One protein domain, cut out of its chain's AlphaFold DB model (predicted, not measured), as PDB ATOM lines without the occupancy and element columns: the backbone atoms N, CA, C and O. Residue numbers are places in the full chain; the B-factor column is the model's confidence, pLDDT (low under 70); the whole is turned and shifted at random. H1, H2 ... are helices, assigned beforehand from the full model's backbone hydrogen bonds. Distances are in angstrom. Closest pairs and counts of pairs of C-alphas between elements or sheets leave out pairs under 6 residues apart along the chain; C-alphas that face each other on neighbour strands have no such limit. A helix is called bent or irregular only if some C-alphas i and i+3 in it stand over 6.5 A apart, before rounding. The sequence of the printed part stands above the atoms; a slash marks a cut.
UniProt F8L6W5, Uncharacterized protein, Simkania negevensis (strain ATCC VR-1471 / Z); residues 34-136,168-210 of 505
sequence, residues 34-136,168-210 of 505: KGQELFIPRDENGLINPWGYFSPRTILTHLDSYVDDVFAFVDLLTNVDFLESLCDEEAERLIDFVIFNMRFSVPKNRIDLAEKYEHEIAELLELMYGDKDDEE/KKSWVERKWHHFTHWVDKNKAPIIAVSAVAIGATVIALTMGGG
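AT A GLANCE: This is residues 34 to 136 and 168 to 210 of the 505 residues of an uncharacterized protein of Simkania negevensis (strain ATCC VR-1471 / Z) (UniProt F8L6W5). Three long helices, H5, H6 and H7, run roughly alongside one another as a loose triangular bundle, and the longest helix, H8, crosses one end of H5 nearly at a right angle and leads away from it. H3 runs back alongside H8, the small helices H1 and H2 sit near this pair, and little H4 packs on H7; residues 107 to 112, at the turn between H5 and H6, stick out. The printed part has 146 residues with eight named helices, H1 to H8 in chain order, and no named strand: the class is all helix, with the helix packing part aligned, part crossed. It is compact, with a radius of gyration of the C-alphas of 16.3 A, and spans 52 by 41 by 30 A.

HOW THE PARTS SIT: After residues 34 to 49, which hold no named element, comes H1, residues 50 to 54. It touches residues 93 to 97 of H5, residues 88 to 104, the closest C-alphas being those of Pro 50 and Phe 97, 6.7 A apart. H2, residues 56 to 61, only just touches residues 201 to 205 of H8, residues 187 to 206, with 3 pairs of C-alphas within 8 A, the closest being Pro 56 and Leu 205 at 7.2 A. H3, residues 66 to 76, touches H8 at a shallow tilt of 22 degrees, opposite ways; the closest C-alphas, of Phe 71 and Ile 191, are 6.9 A apart. H4, residues 80 to 84, touches H7, residues 172 to 185, with C-alphas 84 and 173 closest at 6.4 A. H5 and H6, residues 111 to 129, form a helical hairpin at a shallow tilt of 12 degrees; Ile 99 and Ile 121 have the closest C-alphas, 6.8 A. Residues 124 to 128 of H6 touch H7, opposite ways at 18 degrees. H5 and H8 are about perpendicular at 81 degrees, and C-alphas 102 and 190 are closest at 5.9 A. H6 and H8 are apart. Every O i to N i+4 pair is within hydrogen-bond range in H2, H3, H4, H5, H6 and H8, against 8 of 10 in H7 and 0 of 1 in H1, where 2 of 2 O i to N i+3 pairs are.

IN THESE COORDINATES: H1 begins at C-alpha 50 (27.121, -7.267, 25.754). From first to last C-alpha H3 measures 14.9 A, H5 24.5 A, H6 26.3 A and H7 19.7 A; H7 is irregular, with C-alphas 174 and 177 7.2 A apart. H8, 28.4 A, ends at C-alpha 206 (11.996, -21.136, 33.490).

THE WHOLE: The two farthest C-alphas, of Asp 133 and Met 207, are 52.5 A apart. Residues 137 to 167 are not printed, and the gap is 12.5 A. Of the links that are printed whole, none is long. Confidence is under 70 at residues 34 to 35, 132 to 136, 168 to 173 and 193 to 210.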
ATOM      1  N   LYS A  34      20.211   6.944  43.086       53.31
ATOM      2  CA  LYS A  34      21.597   7.348  43.367       53.31
ATOM      3  C   LYS A  34      22.323   6.240  44.140       53.31
ATOM      4  O   LYS A  34      22.094   6.073  45.334       53.31
ATOM      5  N   GLY A  35      23.247   5.557  43.465       68.62
ATOM      6  CA  GLY A  35      24.094   4.514  44.049       68.62
ATOM      7  C   GLY A  35      23.816   3.093  43.562       68.62
ATOM      8  O   GLY A  35      24.567   2.200  43.944       68.62
ATOM      9  N   GLN A  36      22.803   2.866  42.724       75.12
ATOM     10  CA  GLN A  36      22.620   1.568  42.081       75.12
ATOM     11  C   GLN A  36      23.667   1.403  40.967       75.12
ATOM     12  O   GLN A  36      23.750   2.215  40.044       75.12
ATOM     13  N   GLU A  37      24.532   0.396  41.106       84.50
ATOM     14  CA  GLU A  37      25.557   0.079  40.110       84.50
ATOM     15  C   GLU A  37      24.909  -0.667  38.942       84.50
ATOM     16  O   GLU A  37      24.325  -1.732  39.133       84.50
ATOM     17  N   LEU A  38      25.016  -0.099  37.739       89.25
ATOM     18  CA  LEU A  38      24.579  -0.747  36.508       89.25
ATOM     19  C   LEU A  38      25.444  -1.984  36.251       89.25
ATOM     20  O   LEU A  38      26.667  -1.874  36.109       89.25
ATOM     21  N   PHE A  39      24.815  -3.154  36.154       92.75
ATOM     22  CA  PHE A  39      25.531  -4.365  35.787       92.75
ATOM     23  C   PHE A  39      25.777  -4.397  34.275       92.75
ATOM     24  O   PHE A  39      24.835  -4.491  33.492       92.75
ATOM     25  N   ILE A  40      27.052  -4.360  33.868       93.75
ATOM     26  CA  ILE A  40      27.493  -4.548  32.478       93.75
ATOM     27  C   ILE A  40      28.352  -5.817  32.426       93.75
ATOM     28  O   ILE A  40      29.420  -5.835  33.050       93.75
ATOM     29  N   PRO A  41      27.929  -6.878  31.712       92.06
ATOM     30  CA  PRO A  41      28.714  -8.095  31.616       92.06
ATOM     31  C   PRO A  41      30.077  -7.817  30.974       92.06
ATOM     32  O   PRO A  41      30.197  -7.055  30.011       92.06
ATOM     33  N   ARG A  42      31.113  -8.456  31.520       94.31
ATOM     34  CA  ARG A  42      32.494  -8.385  31.036       94.31
ATOM     35  C   ARG A  42      33.020  -9.791  30.751       94.31
ATOM     36  O   ARG A  42      32.572 -10.748  31.384       94.31
ATOM     37  N   ASP A  43      33.926  -9.918  29.789       92.75
ATOM     38  CA  ASP A  43      34.616 -11.177  29.490       92.75
ATOM     39  C   ASP A  43      35.763 -11.462  30.478       92.75
ATOM     40  O   ASP A  43      35.989 -10.724  31.443       92.75
ATOM     41  N   GLU A  44      36.504 -12.547  30.243       92.94
ATOM     42  CA  GLU A  44      37.656 -12.931  31.068       92.94
ATOM     43  C   GLU A  44      38.819 -11.924  31.034       92.94
ATOM     44  O   GLU A  44      39.609 -11.867  31.979       92.94
ATOM     45  N   ASN A  45      38.886 -11.080  30.001       93.94
ATOM     46  CA  ASN A  45      39.865 -10.002  29.869       93.94
ATOM     47  C   ASN A  45      39.389  -8.696  30.530       93.94
ATOM     48  O   ASN A  45      40.116  -7.700  30.546       93.94
ATOM     49  N   GLY A  46      38.182  -8.691  31.103       94.44
ATOM     50  CA  GLY A  46      37.566  -7.519  31.711       94.44
ATOM     51  C   GLY A  46      37.011  -6.520  30.696       94.44
ATOM     52  O   GLY A  46      36.631  -5.421  31.103       94.44
ATOM     53  N   LEU A  47      36.936  -6.876  29.412       94.50
ATOM     54  CA  LEU A  47      36.322  -6.052  28.372       94.50
ATOM     55  C   LEU A  47      34.805  -6.198  28.420       94.50
ATOM     56  O   LEU A  47      34.293  -7.270  28.741       94.50
ATOM     57  N   ILE A  48      34.075  -5.135  28.087       94.62
ATOM     58  CA  ILE A  48      32.617  -5.196  27.953       94.62
ATOM     59  C   ILE A  48      32.231  -6.297  26.955       94.62
ATOM     60  O   ILE A  48      32.748  -6.388  25.837       94.62
ATOM     61  N   ASN A  49      31.309  -7.154  27.388       94.75
ATOM     62  CA  ASN A  49      30.754  -8.238  26.598       94.75
ATOM     63  C   ASN A  49      29.219  -8.167  26.657       94.75
ATOM     64  O   ASN A  49      28.608  -8.797  27.525       94.75
ATOM     65  N   PRO A  50      28.574  -7.427  25.740       90.69
ATOM     66  CA  PRO A  50      27.121  -7.267  25.754       90.69
ATOM     67  C   PRO A  50      26.380  -8.594  25.518       90.69
ATOM     68  O   PRO A  50      25.250  -8.765  25.965       90.69
ATOM     69  N   TRP A  51      27.028  -9.591  24.907       90.50
ATOM     70  CA  TRP A  51      26.466 -10.936  24.759       90.50
ATOM     71  C   TRP A  51      26.293 -11.656  26.094       90.50
ATOM     72  O   TRP A  51      25.451 -12.544  26.211       90.50
ATOM     73  N   GLY A  52      27.037 -11.242  27.123       90.44
ATOM     74  CA  GLY A  52      26.905 -11.778  28.468       90.44
ATOM     75  C   GLY A  52      25.518 -11.562  29.071       90.44
ATOM     76  O   GLY A  52      25.154 -12.335  29.954       90.44
ATOM     77  N   TYR A  53      24.714 -10.608  28.578       86.94
ATOM     78  CA  TYR A  53      23.306 -10.492  28.970       86.94
ATOM     79  C   TYR A  53      22.513 -11.748  28.580       86.94
ATOM     80  O   TYR A  53      21.747 -12.255  29.388       86.94
ATOM     81  N   PHE A  54      22.779 -12.350  27.418       84.56
ATOM     82  CA  PHE A  54      22.096 -13.574  26.979       84.56
ATOM     83  C   PHE A  54      22.595 -14.856  27.656       84.56
ATOM     84  O   PHE A  54      22.021 -15.925  27.445       84.56
ATOM     85  N   SER A  55      23.642 -14.779  28.484       86.94
ATOM     86  CA  SER A  55      24.126 -15.938  29.227       86.94
ATOM     87  C   SER A  55      23.076 -16.384  30.251       86.94
ATOM     88  O   SER A  55      22.700 -15.586  31.118       86.94
ATOM     89  N   PRO A  56      22.668 -17.669  30.257       81.44
ATOM     90  CA  PRO A  56      21.782 -18.214  31.283       81.44
ATOM     91  C   PRO A  56      22.253 -17.904  32.702       81.44
ATOM     92  O   PRO A  56      21.450 -17.628  33.589       81.44
ATOM     93  N   ARG A  57      23.574 -17.903  32.913       85.38
ATOM     94  CA  ARG A  57      24.171 -17.603  34.212       85.38
ATOM     95  C   ARG A  57      23.906 -16.162  34.633       85.38
ATOM     96  O   ARG A  57      23.532 -15.941  35.782       85.38
ATOM     97  N   THR A  58      24.081 -15.204  33.730       82.25
ATOM     98  CA  THR A  58      23.832 -13.782  33.996       82.25
ATOM     99  C   THR A  58      22.361 -13.539  34.295       82.25
ATOM    100  O   THR A  58      22.041 -12.955  35.327       82.25
ATOM    101  N   ILE A  59      21.471 -14.076  33.456       84.44
ATOM    102  CA  ILE A  59      20.017 -13.937  33.608       84.44
ATOM    103  C   ILE A  59      19.563 -14.475  34.964       84.44
ATOM    104  O   ILE A  59      18.823 -13.813  35.682       84.44
ATOM    105  N   LEU A  60      20.040 -15.662  35.349       83.06
ATOM    106  CA  LEU A  60      19.672 -16.273  36.626       83.06
ATOM    107  C   LEU A  60      20.283 -15.548  37.832       83.06
ATOM    108  O   LEU A  60      19.678 -15.539  38.901       83.06
ATOM    109  N   THR A  61      21.467 -14.949  37.681       85.75
ATOM    110  CA  THR A  61      22.143 -14.228  38.775       85.75
ATOM    111  C   THR A  61      21.517 -12.854  39.024       85.75
ATOM    112  O   THR A  61      21.472 -12.408  40.169       85.75
ATOM    113  N   HIS A  62      21.007 -12.211  37.971       86.06
ATOM    114  CA  HIS A  62      20.458 -10.854  38.004       86.06
ATOM    115  C   HIS A  62      18.945 -10.811  37.772       86.06
ATOM    116  O   HIS A  62      18.426  -9.765  37.419       86.06
ATOM    117  N   LEU A  63      18.218 -11.918  37.966       83.38
ATOM    118  CA  LEU A  63      16.814 -12.050  37.546       83.38
ATOM    119  C   LEU A  63      15.909 -10.887  37.998       83.38
ATOM    120  O   LEU A  63      15.062 -10.446  37.226       83.38
ATOM    121  N   ASP A  64      16.126 -10.378  39.213       80.50
ATOM    122  CA  ASP A  64      15.330  -9.296  39.805       80.50
ATOM    123  C   ASP A  64      15.597  -7.913  39.175       80.50
ATOM    124  O   ASP A  64      14.719  -7.058  39.226       80.50
ATOM    125  N   SER A  65      16.780  -7.687  38.583       87.81
ATOM    126  CA  SER A  65      17.193  -6.407  37.972       87.81
ATOM    127  C   SER A  65      17.501  -6.501  36.478       87.81
ATOM    128  O   SER A  65      17.763  -5.489  35.844       87.81
ATOM    129  N   TYR A  66      17.462  -7.697  35.892       84.19
ATOM    130  CA  TYR A  66      18.012  -7.971  34.564       84.19
ATOM    131  C   TYR A  66      17.377  -7.118  33.460       84.19
ATOM    132  O   TYR A  66      18.063  -6.643  32.557       84.19
ATOM    133  N   VAL A  67      16.061  -6.912  33.538       82.94
ATOM    134  CA  VAL A  67      15.323  -6.072  32.586       82.94
ATOM    135  C   VAL A  67      15.762  -4.612  32.701       82.94
ATOM    136  O   VAL A  67      16.039  -3.977  31.683       82.94
ATOM    137  N   ASP A  68      15.886  -4.107  33.928       87.12
ATOM    138  CA  ASP A  68      16.334  -2.740  34.194       87.12
ATOM    139  C   ASP A  68      17.794  -2.548  33.767       87.12
ATOM    140  O   ASP A  68      18.115  -1.548  33.131       87.12
ATOM    141  N   ASP A  69      18.659  -3.534  34.024       85.69
ATOM    142  CA  ASP A  69      20.066  -3.524  33.617       85.69
ATOM    143  C   ASP A  69      20.207  -3.457  32.089       85.69
ATOM    144  O   ASP A  69      21.051  -2.725  31.574       85.69
ATOM    145  N   VAL A  70      19.357  -4.166  31.337       83.75
ATOM    146  CA  VAL A  70      19.406  -4.110  29.869       83.75
ATOM    147  C   VAL A  70      18.873  -2.781  29.341       83.75
ATOM    148  O   VAL A  70      19.469  -2.221  28.421       83.75
ATOM    149  N   PHE A  71      17.789  -2.237  29.897       86.75
ATOM    150  CA  PHE A  71      17.301  -0.925  29.462       86.75
ATOM    151  C   PHE A  71      18.282   0.191  29.802       86.75
ATOM    152  O   PHE A  71      18.593   1.007  28.936       86.75
ATOM    153  N   ALA A  72      18.847   0.172  31.007       87.50
ATOM    154  CA  ALA A  72      19.891   1.101  31.407       87.50
ATOM    155  C   ALA A  72      21.145   0.959  30.530       87.50
ATOM    156  O   ALA A  72      21.776   1.960  30.197       87.50
ATOM    157  N   PHE A  73      21.483  -0.255  30.084       88.81
ATOM    158  CA  PHE A  73      22.548  -0.460  29.107       88.81
ATOM    159  C   PHE A  73      22.205   0.130  27.736       88.81
ATOM    160  O   PHE A  73      23.044   0.799  27.143       88.81
ATOM    161  N   VAL A  74      20.974  -0.038  27.241       87.56
ATOM    162  CA  VAL A  74      20.532   0.597  25.987       87.56
ATOM    163  C   VAL A  74      20.549   2.127  26.092       87.56
ATOM    164  O   VAL A  74      20.972   2.796  25.152       87.56
ATOM    165  N   ASP A  75      20.165   2.694  27.235       87.69
ATOM    166  CA  ASP A  75      20.302   4.129  27.502       87.69
ATOM    167  C   ASP A  75      21.773   4.562  27.510       87.69
ATOM    168  O   ASP A  75      22.124   5.612  26.966       87.69
ATOM    169  N   LEU A  76      22.658   3.721  28.039       89.62
ATOM    170  CA  LEU A  76      24.093   3.969  28.048       89.62
ATOM    171  C   LEU A  76      24.684   4.000  26.629       89.62
ATOM    172  O   LEU A  76      25.598   4.780  26.375       89.62
ATOM    173  N   LEU A  77      24.115   3.253  25.675       88.50
ATOM    174  CA  LEU A  77      24.510   3.316  24.259       88.50
ATOM    175  C   LEU A  77      24.208   4.674  23.602       88.50
ATOM    176  O   LEU A  77      24.744   4.961  22.535       88.50
ATOM    177  N   THR A  78      23.376   5.520  24.217       86.94
ATOM    178  CA  THR A  78      23.154   6.907  23.762       86.94
ATOM    179  C   THR A  78      24.081   7.921  24.434       86.94
ATOM    180  O   THR A  78      24.139   9.079  24.020       86.94
ATOM    181  N   ASN A  79      24.847   7.507  25.447       89.62
ATOM    182  CA  ASN A  79      25.752   8.380  26.178       89.62
ATOM    183  C   ASN A  79      27.108   8.493  25.452       89.62
ATOM    184  O   ASN A  79      27.864   7.525  25.362       89.62
ATOM    185  N   VAL A  80      27.422   9.693  24.956       87.00
ATOM    186  CA  VAL A  80      28.669   9.978  24.223       87.00
ATOM    187  C   VAL A  80      29.905   9.721  25.090       87.00
ATOM    188  O   VAL A  80      30.818   9.040  24.634       87.00
ATOM    189  N   ASP A  81      29.913  10.187  26.343       90.00
ATOM    190  CA  ASP A  81      31.060  10.035  27.251       90.00
ATOM    191  C   ASP A  81      31.363   8.556  27.532       90.00
ATOM    192  O   ASP A  81      32.524   8.149  27.619       90.00
ATOM    193  N   PHE A  82      30.319   7.730  27.659       91.12
ATOM    194  CA  PHE A  82      30.482   6.288  27.805       91.12
ATOM    195  C   PHE A  82      31.144   5.682  26.571       91.12
ATOM    196  O   PHE A  82      32.128   4.961  26.713       91.12
ATOM    197  N   LEU A  83      30.643   5.984  25.374       89.44
ATOM    198  CA  LEU A  83      31.186   5.416  24.141       89.44
ATOM    199  C   LEU A  83      32.621   5.881  23.875       89.44
ATOM    200  O   LEU A  83      33.463   5.083  23.471       89.44
ATOM    201  N   GLU A  84      32.932   7.141  24.174       88.44
ATOM    202  CA  GLU A  84      34.296   7.675  24.114       88.44
ATOM    203  C   GLU A  84      35.243   7.005  25.118       88.44
ATOM    204  O   GLU A  84      36.454   6.968  24.896       88.44
ATOM    205  N   SER A  85      34.713   6.439  26.208       91.00
ATOM    206  CA  SER A  85      35.513   5.715  27.201       91.00
ATOM    207  C   SER A  85      35.908   4.295  26.776       91.00
ATOM    208  O   SER A  85      36.779   3.696  27.413       91.00
ATOM    209  N   LEU A  86      35.295   3.761  25.715       90.88
ATOM    210  CA  LEU A  86      35.523   2.398  25.240       90.88
ATOM    211  C   LEU A  86      36.833   2.282  24.470       90.88
ATOM    212  O   LEU A  86      37.208   3.167  23.698       90.88
ATOM    213  N   CYS A  87      37.515   1.149  24.627       92.62
ATOM    214  CA  CYS A  87      38.585   0.802  23.697       92.62
ATOM    215  C   CYS A  87      38.023   0.328  22.345       92.62
ATOM    216  O   CYS A  87      36.868  -0.085  22.259       92.62
ATOM    217  N   ASP A  88      38.857   0.346  21.299       88.94
ATOM    218  CA  ASP A  88      38.482  -0.059  19.933       88.94
ATOM    219  C   ASP A  88      37.810  -1.449  19.877       88.94
ATOM    220  O   ASP A  88      36.894  -1.666  19.095       88.94
ATOM    221  N   GLU A  89      38.221  -2.384  20.737       91.19
ATOM    222  CA  GLU A  89      37.639  -3.731  20.778       91.19
ATOM    223  C   GLU A  89      36.246  -3.752  21.433       91.19
ATOM    224  O   GLU A  89      35.326  -4.391  20.928       91.19
ATOM    225  N   GLU A  90      36.051  -3.027  22.540       92.50
ATOM    226  CA  GLU A  90      34.737  -2.904  23.193       92.50
ATOM    227  C   GLU A  90      33.743  -2.169  22.287       92.50
ATOM    228  O   GLU A  90      32.580  -2.557  22.184       92.50
ATOM    229  N   ALA A  91      34.228  -1.142  21.595       90.81
ATOM    230  CA  ALA A  91      33.514  -0.384  20.583       90.81
ATOM    231  C   ALA A  91      32.950  -1.281  19.471       90.81
ATOM    232  O   ALA A  91      31.747  -1.259  19.201       90.81
ATOM    233  N   GLU A  92      33.809  -2.096  18.854       89.75
ATOM    234  CA  GLU A  92      33.429  -3.039  17.797       89.75
ATOM    235  C   GLU A  92      32.391  -4.058  18.304       89.75
ATOM    236  O   GLU A  92      31.361  -4.261  17.660       89.75
ATOM    237  N   ARG A  93      32.577  -4.613  19.509       92.38
ATOM    238  CA  ARG A  93      31.611  -5.550  20.116       92.38
ATOM    239  C   ARG A  93      30.238  -4.924  20.364       92.38
ATOM    240  O   ARG A  93      29.222  -5.596  20.183       92.38
ATOM    241  N   LEU A  94      30.185  -3.660  20.794       92.19
ATOM    242  CA  LEU A  94      28.919  -2.942  20.965       92.19
ATOM    243  C   LEU A  94      28.214  -2.708  19.632       92.19
ATOM    244  O   LEU A  94      27.006  -2.916  19.541       92.19
ATOM    245  N   ILE A  95      28.959  -2.300  18.606       90.75
ATOM    246  CA  ILE A  95      28.431  -2.107  17.253       90.75
ATOM    247  C   ILE A  95      27.802  -3.409  16.744       90.75
ATOM    248  O   ILE A  95      26.648  -3.401  16.309       90.75
ATOM    249  N   ASP A  96      28.517  -4.528  16.859       90.50
ATOM    250  CA  ASP A  96      28.035  -5.838  16.414       90.50
ATOM    251  C   ASP A  96      26.776  -6.270  17.169       90.50
ATOM    252  O   ASP A  96      25.804  -6.733  16.566       90.50
ATOM    253  N   PHE A  97      26.751  -6.063  18.488       90.25
ATOM    254  CA  PHE A  97      25.583  -6.345  19.316       90.25
ATOM    255  C   PHE A  97      24.363  -5.516  18.901       90.25
ATOM    256  O   PHE A  97      23.247  -6.032  18.828       90.25
ATOM    257  N   VAL A  98      24.547  -4.233  18.599       89.25
ATOM    258  CA  VAL A  98      23.450  -3.356  18.181       89.25
ATOM    259  C   VAL A  98      22.923  -3.737  16.794       89.25
ATOM    260  O   VAL A  98      21.707  -3.824  16.606       89.25
ATOM    261  N   ILE A  99      23.815  -4.040  15.844       90.81
ATOM    262  CA  ILE A  99      23.445  -4.539  14.511       90.81
ATOM    263  C   ILE A  99      22.656  -5.846  14.633       90.81
ATOM    264  O   ILE A  99      21.618  -6.006  13.987       90.81
ATOM    265  N   PHE A 100      23.118  -6.767  15.481       89.81
ATOM    266  CA  PHE A 100      22.407  -8.006  15.770       89.81
ATOM    267  C   PHE A 100      20.995  -7.724  16.281       89.81
ATOM    268  O   PHE A 100      20.030  -8.200  15.685       89.81
ATOM    269  N   ASN A 101      20.853  -6.898  17.321       85.06
ATOM    270  CA  ASN A 101      19.535  -6.574  17.861       85.06
ATOM    271  C   ASN A 101      18.628  -5.989  16.775       85.06
ATOM    272  O   ASN A 101      17.506  -6.460  16.628       85.06
ATOM    273  N   MET A 102      19.108  -5.067  15.938       85.25
ATOM    274  CA  MET A 102      18.302  -4.501  14.850       85.25
ATOM    275  C   MET A 102      17.868  -5.520  13.793       85.25
ATOM    276  O   MET A 102      16.709  -5.505  13.376       85.25
ATOM    277  N   ARG A 103      18.743  -6.440  13.380       88.62
ATOM    278  CA  ARG A 103      18.385  -7.486  12.407       88.62
ATOM    279  C   ARG A 103      17.333  -8.440  12.951       88.62
ATOM    280  O   ARG A 103      16.355  -8.749  12.276       88.62
ATOM    281  N   PHE A 104      17.502  -8.856  14.203       86.12
ATOM    282  CA  PHE A 104      16.542  -9.718  14.888       86.12
ATOM    283  C   PHE A 104      15.281  -8.965  15.327       86.12
ATOM    284  O   PHE A 104      14.300  -9.597  15.724       86.12
ATOM    285  N   SER A 105      15.268  -7.633  15.188       81.81
ATOM    286  CA  SER A 105      14.111  -6.805  15.514       81.81
ATOM    287  C   SER A 105      12.977  -6.862  14.521       81.81
ATOM    288  O   SER A 105      11.858  -6.448  14.835       81.81
ATOM    289  N   VAL A 106      13.255  -7.335  13.313       82.44
ATOM    290  CA  VAL A 106      12.292  -7.250  12.232       82.44
ATOM    291  C   VAL A 106      11.386  -8.474  12.231       82.44
ATOM    292  O   VAL A 106      11.861  -9.600  12.071       82.44
ATOM    293  N   PRO A 107      10.061  -8.284  12.342       78.69
ATOM    294  CA  PRO A 107       9.116  -9.370  12.150       78.69
ATOM    295  C   PRO A 107       9.302 -10.031  10.781       78.69
ATOM    296  O   PRO A 107       9.368  -9.342   9.764       78.69
ATOM    297  N   LYS A 108       9.287 -11.370  10.718       82.19
ATOM    298  CA  LYS A 108       9.444 -12.117   9.450       82.19
ATOM    299  C   LYS A 108       8.429 -11.728   8.363       82.19
ATOM    300  O   LYS A 108       8.675 -11.959   7.186       82.19
ATOM    301  N   ASN A 109       7.286 -11.160   8.746       83.81
ATOM    302  CA  ASN A 109       6.232 -10.700   7.840       83.81
ATOM    303  C   ASN A 109       6.358  -9.219   7.419       83.81
ATOM    304  O   ASN A 109       5.499  -8.737   6.683       83.81
ATOM    305  N   ARG A 110       7.391  -8.492   7.865       87.19
ATOM    306  CA  ARG A 110       7.638  -7.070   7.561       87.19
ATOM    307  C   ARG A 110       8.934  -6.884   6.774       87.19
ATOM    308  O   ARG A 110       9.888  -6.272   7.246       87.19
ATOM    309  N   ILE A 111       8.947  -7.420   5.553       89.56
ATOM    310  CA  ILE A 111      10.085  -7.315   4.621       89.56
ATOM    311  C   ILE A 111      10.455  -5.843   4.364       89.56
ATOM    312  O   ILE A 111      11.632  -5.513   4.283       89.56
ATOM    313  N   ASP A 112       9.466  -4.945   4.349       88.69
ATOM    314  CA  ASP A 112       9.658  -3.498   4.210       88.69
ATOM    315  C   ASP A 112      10.535  -2.893   5.322       88.69
ATOM    316  O   ASP A 112      11.369  -2.027   5.062       88.69
ATOM    317  N   LEU A 113      10.376  -3.363   6.563       86.44
ATOM    318  CA  LEU A 113      11.216  -2.936   7.683       86.44
ATOM    319  C   LEU A 113      12.600  -3.584   7.633       86.44
ATOM    320  O   LEU A 113      13.569  -2.941   8.028       86.44
ATOM    321  N   ALA A 114      12.701  -4.817   7.127       88.25
ATOM    322  CA  ALA A 114      13.978  -5.514   6.975       88.25
ATOM    323  C   ALA A 114      14.873  -4.767   5.989       88.25
ATOM    324  O   ALA A 114      16.005  -4.432   6.317       88.25
ATOM    325  N   GLU A 115      14.332  -4.430   4.817       91.62
ATOM    326  CA  GLU A 115      15.041  -3.651   3.801       91.62
ATOM    327  C   GLU A 115      15.432  -2.265   4.324       91.62
ATOM    328  O   GLU A 115      16.561  -1.821   4.108       91.62
ATOM    329  N   LYS A 116      14.533  -1.596   5.063       92.81
ATOM    330  CA  LYS A 116      14.831  -0.303   5.689       92.81
ATOM    331  C   LYS A 116      16.002  -0.403   6.671       92.81
ATOM    332  O   LYS A 116      16.909   0.422   6.604       92.81
ATOM    333  N   TYR A 117      15.994  -1.380   7.576       90.50
ATOM    334  CA  TYR A 117      17.057  -1.513   8.574       90.50
ATOM    335  C   TYR A 117      18.370  -1.997   7.974       90.50
ATOM    336  O   TYR A 117      19.408  -1.491   8.376       90.50
ATOM    337  N   GLU A 118      18.362  -2.890   6.982       91.88
ATOM    338  CA  GLU A 118      19.595  -3.241   6.265       91.88
ATOM    339  C   GLU A 118      20.197  -2.021   5.559       91.88
ATOM    340  O   GLU A 118      21.414  -1.850   5.565       91.88
ATOM    341  N   HIS A 119      19.366  -1.128   5.013       93.88
ATOM    342  CA  HIS A 119      19.846   0.136   4.461       93.88
ATOM    343  C   HIS A 119      20.457   1.049   5.538       93.88
ATOM    344  O   HIS A 119      21.553   1.567   5.341       93.88
ATOM    345  N   GLU A 120      19.800   1.208   6.692       90.94
ATOM    346  CA  GLU A 120      20.311   2.026   7.805       90.94
ATOM    347  C   GLU A 120      21.568   1.425   8.460       90.94
ATOM    348  O   GLU A 120      22.438   2.170   8.911       90.94
ATOM    349  N   ILE A 121      21.695   0.094   8.497       91.81
ATOM    350  CA  ILE A 121      22.905  -0.616   8.934       91.81
ATOM    351  C   ILE A 121      24.030  -0.401   7.919       91.81
ATOM    352  O   ILE A 121      25.156  -0.111   8.314       91.81
ATOM    353  N   ALA A 122      23.747  -0.506   6.617       92.25
ATOM    354  CA  ALA A 122      24.736  -0.249   5.574       92.25
ATOM    355  C   ALA A 122      25.247   1.199   5.624       92.25
ATOM    356  O   ALA A 122      26.453   1.409   5.538       92.25
ATOM    357  N   GLU A 123      24.358   2.176   5.835       91.81
ATOM    358  CA  GLU A 123      24.724   3.586   6.023       91.81
ATOM    359  C   GLU A 123      25.615   3.773   7.261       91.81
ATOM    360  O   GLU A 123      26.628   4.467   7.189       91.81
ATOM    361  N   LEU A 124      25.295   3.113   8.382       88.50
ATOM    362  CA  LEU A 124      26.135   3.142   9.580       88.50
ATOM    363  C   LEU A 124      27.525   2.550   9.316       88.50
ATOM    364  O   LEU A 124      28.535   3.146   9.690       88.50
ATOM    365  N   LEU A 125      27.592   1.384   8.671       89.69
ATOM    366  CA  LEU A 125      28.852   0.717   8.351       89.69
ATOM    367  C   LEU A 125      29.686   1.535   7.362       89.69
ATOM    368  O   LEU A 125      30.893   1.656   7.548       89.69
ATOM    369  N   GLU A 126      29.066   2.135   6.347       91.12
ATOM    370  CA  GLU A 126      29.740   3.057   5.432       91.12
ATOM    371  C   GLU A 126      30.242   4.295   6.177       91.12
ATOM    372  O   GLU A 126      31.367   4.737   5.963       91.12
ATOM    373  N   LEU A 127      29.462   4.841   7.103       86.31
ATOM    374  CA  LEU A 127      29.879   6.007   7.866       86.31
ATOM    375  C   LEU A 127      31.076   5.704   8.772       86.31
ATOM    376  O   LEU A 127      31.997   6.527   8.886       86.31
ATOM    377  N   MET A 128      31.058   4.541   9.427       84.12
ATOM    378  CA  MET A 128      32.133   4.116  10.313       84.12
ATOM    379  C   MET A 128      33.370   3.727   9.504       84.12
ATOM    380  O   MET A 128      34.456   4.226   9.780       84.12
ATOM    381  N   TYR A 129      33.230   2.910   8.465       85.00
ATOM    382  CA  TYR A 129      34.362   2.268   7.788       85.00
ATOM    383  C   TYR A 129      34.696   2.824   6.397       85.00
ATOM    384  O   TYR A 129      35.695   2.418   5.812       85.00
ATOM    385  N   GLY A 130      33.900   3.744   5.855       83.25
ATOM    386  CA  GLY A 130      34.010   4.235   4.476       83.25
ATOM    387  C   GLY A 130      35.038   5.344   4.234       83.25
ATOM    388  O   GLY A 130      35.140   5.830   3.105       83.25
ATOM    389  N   ASP A 131      35.814   5.754   5.242       79.56
ATOM    390  CA  ASP A 131      36.904   6.715   5.040       79.56
ATOM    391  C   ASP A 131      38.012   6.059   4.187       79.56
ATOM    392  O   ASP A 131      38.793   5.233   4.651       79.56
ATOM    393  N   LYS A 132      38.064   6.446   2.906       58.72
ATOM    394  CA  LYS A 132      38.912   5.872   1.841       58.72
ATOM    395  C   LYS A 132      40.424   6.056   2.012       58.72
ATOM    396  O   LYS A 132      41.179   5.553   1.188       58.72
ATOM    397  N   ASP A 133      40.871   6.778   3.034       60.94
ATOM    398  CA  ASP A 133      42.296   7.075   3.218       60.94
ATOM    399  C   ASP A 133      43.080   5.906   3.846       60.94
ATOM    400  O   ASP A 133      44.311   5.916   3.828       60.94
ATOM    401  N   ASP A 134      42.384   4.871   4.330       57.16
ATOM    402  CA  ASP A 134      42.967   3.620   4.812       57.16
ATOM    403  C   ASP A 134      42.585   2.465   3.854       57.16
ATOM    404  O   ASP A 134      41.765   1.611   4.179       57.16
ATOM    405  N   GLU A 135      43.185   2.417   2.654       51.75
ATOM    406  CA  GLU A 135      43.021   1.335   1.648       51.75
ATOM    407  C   GLU A 135      43.481  -0.073   2.126       51.75
ATOM    408  O   GLU A 135      43.551  -1.012   1.330       51.75
ATOM    409  N   GLU A 136      43.769  -0.283   3.418       53.28
ATOM    410  CA  GLU A 136      43.872  -1.638   3.977       53.28
ATOM    411  C   GLU A 136      42.463  -2.217   4.181       53.28
ATOM    412  O   GLU A 136      41.873  -2.159   5.258       53.28
ATOM    413  N   LYS A 168      44.389   2.964  14.354       51.47
ATOM    414  CA  LYS A 168      44.883   4.185  15.008       51.47
ATOM    415  C   LYS A 168      43.787   4.796  15.886       51.47
ATOM    416  O   LYS A 168      42.698   5.090  15.407       51.47
ATOM    417  N   LYS A 169      44.181   5.125  17.117       50.62
ATOM    418  CA  LYS A 169      43.417   5.722  18.230       50.62
ATOM    419  C   LYS A 169      42.522   6.945  17.910       50.62
ATOM    420  O   LYS A 169      41.752   7.351  18.759       50.62
ATOM    421  N   SER A 170      42.613   7.551  16.721       58.66
ATOM    422  CA  SER A 170      41.860   8.762  16.341       58.66
ATOM    423  C   SER A 170      40.653   8.508  15.426       58.66
ATOM    424  O   SER A 170      40.010   9.458  14.977       58.66
ATOM    425  N   TRP A 171      40.400   7.261  15.024       66.56
ATOM    426  CA  TRP A 171      39.250   6.932  14.174       66.56
ATOM    427  C   TRP A 171      37.956   6.879  14.997       66.56
ATOM    428  O   TRP A 171      36.982   7.541  14.641       66.56
ATOM    429  N   VAL A 172      38.015   6.200  16.143       62.19
ATOM    430  CA  VAL A 172      36.916   6.005  17.097       62.19
ATOM    431  C   VAL A 172      36.356   7.341  17.614       62.19
ATOM    432  O   VAL A 172      35.167   7.613  17.454       62.19
ATOM    433  N   GLU A 173      37.223   8.249  18.081       65.25
ATOM    434  CA  GLU A 173      36.839   9.581  18.595       65.25
ATOM    435  C   GLU A 173      36.055  10.439  17.580       65.25
ATOM    436  O   GLU A 173      35.228  11.259  17.962       65.25
ATOM    437  N   ARG A 174      36.280  10.273  16.267       72.00
ATOM    438  CA  ARG A 174      35.627  11.113  15.243       72.00
ATOM    439  C   ARG A 174      34.256  10.608  14.817       72.00
ATOM    440  O   ARG A 174      33.473  11.380  14.268       72.00
ATOM    441  N   LYS A 175      33.989   9.315  14.992       80.25
ATOM    442  CA  LYS A 175      32.809   8.657  14.421       80.25
ATOM    443  C   LYS A 175      31.734   8.361  15.470       80.25
ATOM    444  O   LYS A 175      30.599   8.073  15.088       80.25
ATOM    445  N   TRP A 176      32.026   8.551  16.762       83.19
ATOM    446  CA  TRP A 176      31.060   8.293  17.830       83.19
ATOM    447  C   TRP A 176      29.804   9.141  17.795       83.19
ATOM    448  O   TRP A 176      28.721   8.600  17.989       83.19
ATOM    449  N   HIS A 177      29.915  10.422  17.452       78.75
ATOM    450  CA  HIS A 177      28.742  11.288  17.320       78.75
ATOM    451  C   HIS A 177      27.721  10.777  16.295       78.75
ATOM    452  O   HIS A 177      26.525  11.023  16.420       78.75
ATOM    453  N   HIS A 178      28.184  10.068  15.267       83.19
ATOM    454  CA  HIS A 178      27.291   9.507  14.267       83.19
ATOM    455  C   HIS A 178      26.660   8.197  14.729       83.19
ATOM    456  O   HIS A 178      25.480   7.980  14.468       83.19
ATOM    457  N   PHE A 179      27.415   7.353  15.437       85.44
ATOM    458  CA  PHE A 179      26.867   6.147  16.049       85.44
ATOM    459  C   PHE A 179      25.835   6.491  17.129       85.44
ATOM    460  O   PHE A 179      24.744   5.937  17.088       85.44
ATOM    461  N   THR A 180      26.099   7.453  18.024       81.38
ATOM    462  CA  THR A 180      25.113   7.882  19.035       81.38
ATOM    463  C   THR A 180      23.844   8.411  18.405       81.38
ATOM    464  O   THR A 180      22.758   7.982  18.777       81.38
ATOM    465  N   HIS A 181      23.969   9.289  17.409       85.31
ATOM    466  CA  HIS A 181      22.817   9.796  16.671       85.31
ATOM    467  C   HIS A 181      22.039   8.665  15.981       85.31
ATOM    468  O   HIS A 181      20.811   8.681  15.931       85.31
ATOM    469  N   TRP A 182      22.738   7.662  15.445       90.19
ATOM    470  CA  TRP A 182      22.100   6.507  14.821       90.19
ATOM    471  C   TRP A 182      21.399   5.599  15.844       90.19
ATOM    472  O   TRP A 182      20.284   5.150  15.576       90.19
ATOM    473  N   VAL A 183      22.007   5.355  17.012       83.62
ATOM    474  CA  VAL A 183      21.401   4.579  18.107       83.62
ATOM    475  C   VAL A 183      20.176   5.310  18.637       83.62
ATOM    476  O   VAL A 183      19.135   4.686  18.799       83.62
ATOM    477  N   ASP A 184      20.260   6.625  18.831       83.44
ATOM    478  CA  ASP A 184      19.143   7.454  19.281       83.44
ATOM    479  C   ASP A 184      17.975   7.423  18.280       83.44
ATOM    480  O   ASP A 184      16.839   7.097  18.639       83.44
ATOM    481  N   LYS A 185      18.268   7.594  16.981       87.69
ATOM    482  CA  LYS A 185      17.289   7.445  15.889       87.69
ATOM    483  C   LYS A 185      16.606   6.067  15.888       87.69
ATOM    484  O   LYS A 185      15.431   5.970  15.528       87.69
ATOM    485  N   ASN A 186      17.323   5.014  16.286       83.19
ATOM    486  CA  ASN A 186      16.855   3.624  16.296       83.19
ATOM    487  C   ASN A 186      16.599   3.067  17.708       83.19
ATOM    488  O   ASN A 186      16.497   1.853  17.895       83.19
ATOM    489  N   LYS A 187      16.429   3.929  18.714       83.00
ATOM    490  CA  LYS A 187      16.316   3.502  20.114       83.00
ATOM    491  C   LYS A 187      15.097   2.610  20.358       83.00
ATOM    492  O   LYS A 187      15.201   1.563  20.992       83.00
ATOM    493  N   ALA A 188      13.945   2.982  19.800       78.81
ATOM    494  CA  ALA A 188      12.698   2.231  19.949       78.81
ATOM    495  C   ALA A 188      12.778   0.774  19.437       78.81
ATOM    496  O   ALA A 188      12.401  -0.126  20.194       78.81
ATOM    497  N   PRO A 189      13.259   0.487  18.207       74.81
ATOM    498  CA  PRO A 189      13.408  -0.896  17.759       74.81
ATOM    499  C   PRO A 189      14.451  -1.686  18.559       74.81
ATOM    500  O   PRO A 189      14.194  -2.848  18.860       74.81
ATOM    501  N   ILE A 190      15.564  -1.066  18.974       75.94
ATOM    502  CA  ILE A 190      16.587  -1.725  19.810       75.94
ATOM    503  C   ILE A 190      15.985  -2.173  21.155       75.94
ATOM    504  O   ILE A 190      16.090  -3.341  21.526       75.94
ATOM    505  N   ILE A 191      15.282  -1.272  21.851       74.12
ATOM    506  CA  ILE A 191      14.586  -1.547  23.124       74.12
ATOM    507  C   ILE A 191      13.570  -2.680  22.967       74.12
ATOM    508  O   ILE A 191      13.528  -3.595  23.794       74.12
ATOM    509  N   ALA A 192      12.756  -2.634  21.907       71.38
ATOM    510  CA  ALA A 192      11.696  -3.612  21.683       71.38
ATOM    511  C   ALA A 192      12.235  -5.047  21.610       71.38
ATOM    512  O   ALA A 192      11.552  -5.986  22.013       71.38
ATOM    513  N   VAL A 193      13.459  -5.231  21.120       69.62
ATOM    514  CA  VAL A 193      13.991  -6.563  20.810       69.62
ATOM    515  C   VAL A 193      14.943  -7.087  21.839       69.62
ATOM    516  O   VAL A 193      14.872  -8.281  22.126       69.62
ATOM    517  N   SER A 194      15.664  -6.201  22.518       66.00
ATOM    518  CA  SER A 194      16.206  -6.520  23.830       66.00
ATOM    519  C   SER A 194      15.099  -7.083  24.727       66.00
ATOM    520  O   SER A 194      15.225  -8.198  25.221       66.00
ATOM    521  N   ALA A 195      13.948  -6.409  24.838       69.62
ATOM    522  CA  ALA A 195      12.835  -6.885  25.665       69.62
ATOM    523  C   ALA A 195      12.283  -8.258  25.226       69.62
ATOM    524  O   ALA A 195      12.028  -9.124  26.066       69.62
ATOM    525  N   VAL A 196      12.124  -8.493  23.916       66.94
ATOM    526  CA  VAL A 196      11.617  -9.773  23.385       66.94
ATOM    527  C   VAL A 196      12.622 -10.910  23.559       66.94
ATOM    528  O   VAL A 196      12.239 -11.991  24.004       66.94
ATOM    529  N   ALA A 197      13.896 -10.692  23.228       62.09
ATOM    530  CA  ALA A 197      14.941 -11.700  23.371       62.09
ATOM    531  C   ALA A 197      15.130 -12.089  24.846       62.09
ATOM    532  O   ALA A 197      15.274 -13.269  25.170       62.09
ATOM    533  N   ILE A 198      15.028 -11.111  25.749       63.53
ATOM    534  CA  ILE A 198      15.030 -11.316  27.199       63.53
ATOM    535  C   ILE A 198      13.832 -12.141  27.641       63.53
ATOM    536  O   ILE A 198      14.014 -13.167  28.293       63.53
ATOM    537  N   GLY A 199      12.621 -11.735  27.249       63.75
ATOM    538  CA  GLY A 199      11.400 -12.461  27.585       63.75
ATOM    539  C   GLY A 199      11.464 -13.914  27.114       63.75
ATOM    540  O   GLY A 199      11.243 -14.826  27.904       63.75
ATOM    541  N   ALA A 200      11.862 -14.143  25.860       63.12
ATOM    542  CA  ALA A 200      12.009 -15.482  25.295       63.12
ATOM    543  C   ALA A 200      13.057 -16.328  26.038       63.12
ATOM    544  O   ALA A 200      12.826 -17.513  26.278       63.12
ATOM    545  N   THR A 201      14.182 -15.731  26.446       53.62
ATOM    546  CA  THR A 201      15.251 -16.449  27.155       53.62
ATOM    547  C   THR A 201      14.851 -16.780  28.593       53.62
ATOM    548  O   THR A 201      15.017 -17.918  29.023       53.62
ATOM    549  N   VAL A 202      14.245 -15.840  29.329       58.31
ATOM    550  CA  VAL A 202      13.715 -16.088  30.683       58.31
ATOM    551  C   VAL A 202      12.635 -17.174  30.648       58.31
ATOM    552  O   VAL A 202      12.635 -18.072  31.492       58.31
ATOM    553  N   ILE A 203      11.755 -17.157  29.644       57.16
ATOM    554  CA  ILE A 203      10.743 -18.199  29.426       57.16
ATOM    555  C   ILE A 203      11.412 -19.549  29.131       57.16
ATOM    556  O   ILE A 203      11.101 -20.537  29.787       57.16
ATOM    557  N   ALA A 204      12.382 -19.611  28.216       53.09
ATOM    558  CA  ALA A 204      13.090 -20.855  27.902       53.09
ATOM    559  C   ALA A 204      13.833 -21.449  29.116       53.09
ATOM    560  O   ALA A 204      13.874 -22.672  29.281       53.09
ATOM    561  N   LEU A 205      14.386 -20.592  29.983       48.38
ATOM    562  CA  LEU A 205      15.095 -20.992  31.201       48.38
ATOM    563  C   LEU A 205      14.150 -21.434  32.322       48.38
ATOM    564  O   LEU A 205      14.442 -22.403  33.019       48.38
ATOM    565  N   THR A 206      13.005 -20.768  32.482       47.38
ATOM    566  CA  THR A 206      11.996 -21.136  33.490       47.38
ATOM    567  C   THR A 206      11.161 -22.348  33.074       47.38
ATOM    568  O   THR A 206      10.692 -23.085  33.939       47.38
ATOM    569  N   MET A 207      11.018 -22.603  31.769       48.38
ATOM    570  CA  MET A 207      10.220 -23.707  31.223       48.38
ATOM    571  C   MET A 207      11.015 -24.985  30.912       48.38
ATOM    572  O   MET A 207      10.425 -25.952  30.440       48.38
ATOM    573  N   GLY A 208      12.321 -25.036  31.196       35.84
ATOM    574  CA  GLY A 208      13.099 -26.277  31.128       35.84
ATOM    575  C   GLY A 208      13.157 -26.916  29.733       35.84
ATOM    576  O   GLY A 208      12.692 -28.034  29.554       35.84
ATOM    577  N   GLY A 209      13.764 -26.220  28.766       42.16
ATOM    578  CA  GLY A 209      14.430 -26.800  27.588       42.16
ATOM    579  C   GLY A 209      13.653 -27.808  26.721       42.16
ATOM    580  O   GLY A 209      13.772 -29.018  26.895       42.16
ATOM    581  N   GLY A 210      13.000 -27.312  25.665       31.62
ATOM    582  CA  GLY A 210      12.543 -28.102  24.518       31.62
ATOM    583  C   GLY A 210      12.449 -27.223  23.269       31.62
ATOM    584  O   GLY A 210      11.732 -26.228  23.264       31.62
TER     585      GLY A 210